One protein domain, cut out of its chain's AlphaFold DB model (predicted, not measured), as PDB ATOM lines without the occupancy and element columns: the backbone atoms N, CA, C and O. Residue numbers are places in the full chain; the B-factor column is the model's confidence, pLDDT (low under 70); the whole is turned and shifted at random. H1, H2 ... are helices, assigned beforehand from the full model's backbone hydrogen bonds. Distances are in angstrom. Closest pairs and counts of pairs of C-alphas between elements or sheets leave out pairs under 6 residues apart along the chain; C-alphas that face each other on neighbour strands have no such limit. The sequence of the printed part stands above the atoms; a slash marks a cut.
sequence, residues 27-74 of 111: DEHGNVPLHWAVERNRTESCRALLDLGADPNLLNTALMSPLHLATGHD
ATOM      1  N   ASP A  27      24.381  40.295 -48.329       71.44
ATOM      2  CA  ASP A  27      25.104  39.887 -49.537       71.44
ATOM      3  C   ASP A  27      24.378  40.333 -50.827       71.44
ATOM      4  O   ASP A  27      23.288  40.907 -50.758       71.44
ATOM      5  N   GLU A  28      24.921  40.034 -52.012       73.62
ATOM      6  CA  GLU A  28      24.268  40.323 -53.308       73.62
ATOM      7  C   GLU A  28      22.846  39.729 -53.424       73.62
ATOM      8  O   GLU A  28      21.976  40.265 -54.111       73.62
ATOM      9  N   HIS A  29      22.575  38.666 -52.665       63.78
ATOM     10  CA  HIS A  29      21.267  38.023 -52.546       63.78
ATOM     11  C   HIS A  29      20.393  38.575 -51.405       63.78
ATOM     12  O   HIS A  29      19.369  37.989 -51.058       63.78
ATOM     13  N   GLY A  30      20.780  39.670 -50.750       73.69
ATOM     14  CA  GLY A  30      20.067  40.203 -49.583       73.69
ATOM     15  C   GLY A  30      20.141  39.297 -48.348       73.69
ATOM     16  O   GLY A  30      19.441  39.535 -47.368       73.69
ATOM     17  N   ASN A  31      20.977  38.256 -48.379       73.44
ATOM     18  CA  ASN A  31      21.163  37.341 -47.260       73.44
ATOM     19  C   ASN A  31      21.986  38.022 -46.168       73.44
ATOM     20  O   ASN A  31      23.091  38.497 -46.427       73.44
ATOM     21  N   VAL A  32      21.476  38.026 -44.939       80.44
ATOM     22  CA  VAL A  32      22.257  38.428 -43.766       80.44
ATOM     23  C   VAL A  32      23.096  37.256 -43.258       80.44
ATOM     24  O   VAL A  32      22.774  36.101 -43.546       80.44
ATOM     25  N   PRO A  33      24.153  37.491 -42.461       78.38
ATOM     26  CA  PRO A  33      24.924  36.409 -41.839       78.38
ATOM     27  C   PRO A  33      24.051  35.367 -41.114       78.38
ATOM     28  O   PRO A  33      24.404  34.188 -41.077       78.38
ATOM     29  N   LEU A  34      22.884  35.775 -40.596       78.12
ATOM     30  CA  LEU A  34      21.920  34.875 -39.966       78.12
ATOM     31  C   LEU A  34      21.251  33.906 -40.963       78.12
ATOM     32  O   LEU A  34      21.007  32.764 -40.589       78.12
ATOM     33  N   HIS A  35      21.027  34.289 -42.229       77.75
ATOM     34  CA  HIS A  35      20.532  33.373 -43.275       77.75
ATOM     35  C   HIS A  35      21.510  32.221 -43.503       77.75
ATOM     36  O   HIS A  35      21.106  31.064 -43.454       77.75
ATOM     37  N   TRP A  36      22.801  32.524 -43.653       79.81
ATOM     38  CA  TRP A  36      23.847  31.517 -43.862       79.81
ATOM     39  C   TRP A  36      24.060  30.613 -42.646       79.81
ATOM     40  O   TRP A  36      24.303  29.412 -42.786       79.81
ATOM     41  N   ALA A  37      23.976  31.177 -41.437       80.06
ATOM     42  CA  ALA A  37      24.073  30.403 -40.204       80.06
ATOM     43  C   ALA A  37      22.937  29.375 -40.103       80.06
ATOM     44  O   ALA A  37      23.180  28.224 -39.730       80.06
ATOM     45  N   VAL A  38      21.724  29.776 -40.489       79.62
ATOM     46  CA  VAL A  38      20.552  28.905 -40.474       79.62
ATOM     47  C   VAL A  38      20.580  27.873 -41.604       79.62
ATOM     48  O   VAL A  38      20.357  26.693 -41.332       79.62
ATOM     49  N   GLU A  39      20.924  28.273 -42.829       74.62
ATOM     50  CA  GLU A  39      21.085  27.367 -43.978       74.62
ATOM     51  C   GLU A  39      22.090  26.247 -43.670       74.62
ATOM     52  O   GLU A  39      21.851  25.076 -43.947       74.62
ATOM     53  N   ARG A  40      23.198  26.580 -42.996       74.06
ATOM     54  CA  ARG A  40      24.227  25.606 -42.595       74.06
ATOM     55  C   ARG A  40      23.923  24.878 -41.283       74.06
ATOM     56  O   ARG A  40      24.805  24.194 -40.764       74.06
ATOM     57  N   ASN A  41      22.721  25.051 -40.732       73.19
ATOM     58  CA  ASN A  41      22.262  24.463 -39.472       73.19
ATOM     59  C   ASN A  41      23.209  24.718 -38.276       73.19
ATOM     60  O   ASN A  41      23.344  23.897 -37.370       73.19
ATOM     61  N   ARG A  42      23.904  25.864 -38.260       77.50
ATOM     62  CA  ARG A  42      24.898  26.202 -37.230       77.50
ATOM     63  C   ARG A  42      24.245  26.912 -36.058       77.50
ATOM     64  O   ARG A  42      24.271  28.138 -35.962       77.50
ATOM     65  N   THR A  43      23.706  26.133 -35.131       76.88
ATOM     66  CA  THR A  43      22.973  26.635 -33.959       76.88
ATOM     67  C   THR A  43      23.805  27.595 -33.099       76.88
ATOM     68  O   THR A  43      23.290  28.624 -32.666       76.88
ATOM     69  N   GLU A  44      25.099  27.316 -32.902       80.00
ATOM     70  CA  GLU A  44      26.016  28.212 -32.177       80.00
ATOM     71  C   GLU A  44      26.217  29.550 -32.894       80.00
ATOM     72  O   GLU A  44      26.180  30.603 -32.260       80.00
ATOM     73  N   SER A  45      26.365  29.529 -34.222       76.50
ATOM     74  CA  SER A  45      26.482  30.751 -35.023       76.50
ATOM     75  C   SER A  45      25.187  31.562 -34.997       76.50
ATOM     76  O   SER A  45      25.244  32.777 -34.838       76.50
ATOM     77  N   CYS A  46      24.022  30.908 -35.073       78.69
ATOM     78  CA  CYS A  46      22.728  31.575 -34.917       78.69
ATOM     79  C   CYS A  46      22.612  32.248 -33.550       78.69
ATOM     80  O   CYS A  46      22.193  33.398 -33.464       78.69
ATOM     81  N   ARG A  47      23.023  31.557 -32.480       78.88
ATOM     82  CA  ARG A  47      22.978  32.092 -31.118       78.88
ATOM     83  C   ARG A  47      23.894  33.299 -30.953       78.88
ATOM     84  O   ARG A  47      23.448  34.300 -30.410       78.88
ATOM     85  N   ALA A  48      25.124  33.227 -31.462       78.56
ATOM     86  CA  ALA A  48      26.056  34.352 -31.436       78.56
ATOM     87  C   ALA A  48      25.518  35.560 -32.221       78.56
ATOM     88  O   ALA A  48      25.628  36.689 -31.764       78.56
ATOM     89  N   LEU A  49      24.891  35.335 -33.378       76.25
ATOM     90  CA  LEU A  49      24.309  36.407 -34.189       76.25
ATOM     91  C   LEU A  49      23.080  37.042 -33.524       76.25
ATOM     92  O   LEU A  49      22.935  38.259 -33.566       76.25
ATOM     93  N   LEU A  50      22.230  36.247 -32.874       76.12
ATOM     94  CA  LEU A  50      21.103  36.758 -32.086       76.12
ATOM     95  C   LEU A  50      21.573  37.545 -30.856       76.12
ATOM     96  O   LEU A  50      20.994  38.581 -30.544       76.12
ATOM     97  N   ASP A  51      22.639  37.091 -30.193       80.38
ATOM     98  CA  ASP A  51      23.259  37.790 -29.057       80.38
ATOM     99  C   ASP A  51      23.857  39.144 -29.479       80.38
ATOM    100  O   ASP A  51      23.744  40.138 -28.766       80.38
ATOM    101  N   LEU A  52      24.383  39.215 -30.706       75.62
ATOM    102  CA  LEU A  52      24.828  40.454 -31.354       75.62
ATOM    103  C   LEU A  52      23.673  41.374 -31.800       75.62
ATOM    104  O   LEU A  52      23.933  42.442 -32.353       75.62
ATOM    105  N   GLY A  53      22.414  40.984 -31.574       73.44
ATOM    106  CA  GLY A  53      21.232  41.767 -31.936       73.44
ATOM    107  C   GLY A  53      20.809  41.630 -33.399       73.44
ATOM    108  O   GLY A  53      20.198  42.548 -33.937       73.44
ATOM    109  N   ALA A  54      21.142  40.522 -34.071       73.19
ATOM    110  CA  ALA A  54      20.673  40.278 -35.432       73.19
ATOM    111  C   ALA A  54      19.158  40.029 -35.464       73.19
ATOM    112  O   ALA A  54      18.651  39.145 -34.772       73.19
ATOM    113  N   ASP A  55      18.448  40.751 -36.330       72.56
ATOM    114  CA  ASP A  55      17.008  40.589 -36.506       72.56
ATOM    115  C   ASP A  55      16.666  39.290 -37.273       72.56
ATOM    116  O   ASP A  55      16.978  39.162 -38.462       72.56
ATOM    117  N   PRO A  56      15.953  38.325 -36.655       69.75
ATOM    118  CA  PRO A  56      15.567  37.070 -37.307       69.75
ATOM    119  C   PRO A  56      14.435  37.230 -38.329       69.75
ATOM    120  O   PRO A  56      14.109  36.283 -39.043       69.75
ATOM    121  N   ASN A  57      13.830  38.415 -38.404       69.75
ATOM    122  CA  ASN A  57      12.738  38.725 -39.326       69.75
ATOM    123  C   ASN A  57      13.221  39.366 -40.635       69.75
ATOM    124  O   ASN A  57      12.398  39.730 -41.472       69.75
ATOM    125  N   LEU A  58      14.538  39.511 -40.825       72.50
ATOM    126  CA  LEU A  58      15.089  40.096 -42.043       72.50
ATOM    127  C   LEU A  58      14.829  39.192 -43.244       72.50
ATOM    128  O   LEU A  58      15.189  38.016 -43.246       72.50
ATOM    129  N   LEU A  59      14.205  39.762 -44.270       75.81
ATOM    130  CA  LEU A  59      13.915  39.085 -45.525       75.81
ATOM    131  C   LEU A  59      15.058  39.325 -46.513       75.81
ATOM    132  O   LEU A  59      15.541  40.450 -46.639       75.81
ATOM    133  N   ASN A  60      15.478  38.273 -47.214       73.25
ATOM    134  CA  ASN A  60      16.434  38.385 -48.315       73.25
ATOM    135  C   ASN A  60      15.743  38.820 -49.624       73.25
ATOM    136  O   ASN A  60      14.537  39.086 -49.643       73.25
ATOM    137  N   THR A  61      16.474  38.870 -50.744       72.75
ATOM    138  CA  THR A  61      15.885  39.239 -52.050       72.75
ATOM    139  C   THR A  61      14.832  38.244 -52.539       72.75
ATOM    140  O   THR A  61      13.970  38.613 -53.334       72.75
ATOM    141  N   ALA A  62      14.848  37.011 -52.029       67.06
ATOM    142  CA  ALA A  62      13.817  36.002 -52.261       67.06
ATOM    143  C   ALA A  62      12.609  36.135 -51.311       67.06
ATOM    144  O   ALA A  62      11.760  35.248 -51.274       67.06
ATOM    145  N   LEU A  63      12.522  37.221 -50.531       72.69
ATOM    146  CA  LEU A  63      11.495  37.450 -49.507       72.69
ATOM    147  C   LEU A  63      11.441  36.342 -48.441       72.69
ATOM    148  O   LEU A  63      10.406  36.110 -47.818       72.69
ATOM    149  N   MET A  64      12.565  35.662 -48.205       68.12
ATOM    150  CA  MET A  64      12.682  34.603 -47.207       68.12
ATOM    151  C   MET A  64      13.391  35.126 -45.964       68.12
ATOM    152  O   MET A  64      14.466  35.717 -46.046       68.12
ATOM    153  N   SER A  65      12.809  34.874 -44.792       77.69
ATOM    154  CA  SER A  65      13.491  35.084 -43.505       77.69
ATOM    155  C   SER A  65      14.524  33.978 -43.251       77.69
ATOM    156  O   SER A  65      14.325  32.864 -43.748       77.69
ATOM    157  N   PRO A  66      15.542  34.188 -42.401       71.56
ATOM    158  CA  PRO A  66      16.444  33.114 -41.989       71.56
ATOM    159  C   PRO A  66      15.669  31.921 -41.409       71.56
ATOM    160  O   PRO A  66      15.979  30.781 -41.729       71.56
ATOM    161  N   LEU A  67      14.577  32.153 -40.672       67.88
ATOM    162  CA  LEU A  67      13.724  31.078 -40.151       67.88
ATOM    163  C   LEU A  67      13.049  30.242 -41.259       67.88
ATOM    164  O   LEU A  67      12.925  29.028 -41.129       67.88
ATOM    165  N   HIS A  68      12.688  30.871 -42.379       68.50
ATOM    166  CA  HIS A  68      12.158  30.177 -43.556       68.50
ATOM    167  C   HIS A  68      13.224  29.286 -44.210       68.50
ATOM    168  O   HIS A  68      12.892  28.177 -44.622       68.50
ATOM    169  N   LEU A  69      14.496  29.708 -44.242       68.50
ATOM    170  CA  LEU A  69      15.602  28.839 -44.669       68.50
ATOM    171  C   LEU A  69      15.799  27.657 -43.707       68.50
ATOM    172  O   LEU A  69      16.061  26.548 -44.162       68.50
ATOM    173  N   ALA A  70      15.576  27.854 -42.401       64.69
ATOM    174  CA  ALA A  70      15.613  26.768 -41.409       64.69
ATOM    175  C   ALA A  70      14.571  25.691 -41.722       64.69
ATOM    176  O   ALA A  70      14.847  24.500 -41.624       64.69
ATOM    177  N   THR A  71      13.367  26.124 -42.102       59.44
ATOM    178  CA  THR A  71      12.265  25.231 -42.484       59.44
ATOM    179  C   THR A  71      12.381  24.702 -43.915       59.44
ATOM    180  O   THR A  71      11.728  23.719 -44.259       59.44
ATOM    181  N   GLY A  72      13.194  25.366 -44.740       52.34
ATOM    182  CA  GLY A  72      13.470  25.042 -46.138       52.34
ATOM    183  C   GLY A  72      14.497  23.928 -46.320       52.34
ATOM    184  O   GLY A  72      14.622  23.424 -47.430       52.34
ATOM    185  N   HIS A  73      15.162  23.484 -45.245       52.19
ATOM    186  CA  HIS A  73      15.856  22.195 -45.195       52.19
ATOM    187  C   HIS A  73      14.819  21.053 -45.171       52.19
ATOM    188  O   HIS A  73      14.546  20.399 -44.167       52.19
ATOM    189  N   ASP A  74      14.178  20.912 -46.326       49.50
ATOM    190  CA  ASP A  74      13.593  19.716 -46.905       49.50
ATOM    191  C   ASP A  74      12.723  18.832 -46.023       49.50
ATOM    192  O   ASP A  74      12.878  17.616 -45.971       49.50
TER     193      ASP A  74
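AT A GLANCE: This is residues 27 to 74 of the 111 residues of the protein "Ankyrin_rpt-contain_dom domain-containing protein" of Dissostichus mawsoni (UniProt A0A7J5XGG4). Three short helices stand side by side with shallow tilts, H1 between the other two: H2 folds back along it as a helical hairpin, and H3 runs along another side of it in the same direction as H1, apart from H2. The three centres make a triangle, and the long unnamed stretch of residues 52 to 65 goes from the end of H2 to the start of H3, near the end where H1 and H3 begin. The printed part has 48 residues with three named helices, in the order H1, H2, H3, and no named strand; the class is all helix, though under half of the residues, 23 of 48, are in named elements. The whole is compact, with a radius of gyration of the C-alphas of 9.7 A, and the C-alphas span 25 by 23 by 16 A along their three main axes.

HOW THE PARTS SIT: Going along from the first printed residue, look first at H1, residues 33 to 39, which touches both other helices. It touches H2, residues 43 to 51, and the closest C-alphas are those of Ala 37 and Cys 46, 5.6 A apart. H1 and H2 form a helical hairpin: they run opposite ways at a shallow tilt of 28 degrees, centre to centre 9.5 A. Then look at H3, residues 66 to 72, which touches H1; the closest C-alphas are those of His 35 and Pro 66, 4.3 A apart. H1 and H3 run the same way at a shallow tilt of 14 degrees, centre to centre 8.9 A. H2 and H3 are apart. In the backbones of H1, H2 and H3, every O i to N i+4 pair is within hydrogen-bond range.

IN THESE COORDINATES: Find C-alpha 33 at (24.924, 36.409, -41.839); from there H1 runs 10.1 A, first to last C-alpha, to Glu 39. H2 begins at Thr 43, with its C-alpha at (22.973, 26.635, -33.959), and runs 12.2 A to Asp 51; with 9 residues it is the longest helix. H3 runs 9.6 A from Pro 66 to Gly 72, whose C-alpha you find at (13.470, 25.042, -46.138).

THE WHOLE: The two C-alphas farthest apart are those of Leu 52 and Asp 74, at 28.3 A. The printed part, residues 27 to 74, has no cut. The link from H1 to H2 is tight, with 3 residues; the link from H2 to H3 is long, with 14. The mean pLDDT of the printed part is 72.5, and 13 residues are under 70: residue 29, residues 56 to 57, residue 62, residue 64 and residues 67 to 74, of which 67 to 72 belong to H3.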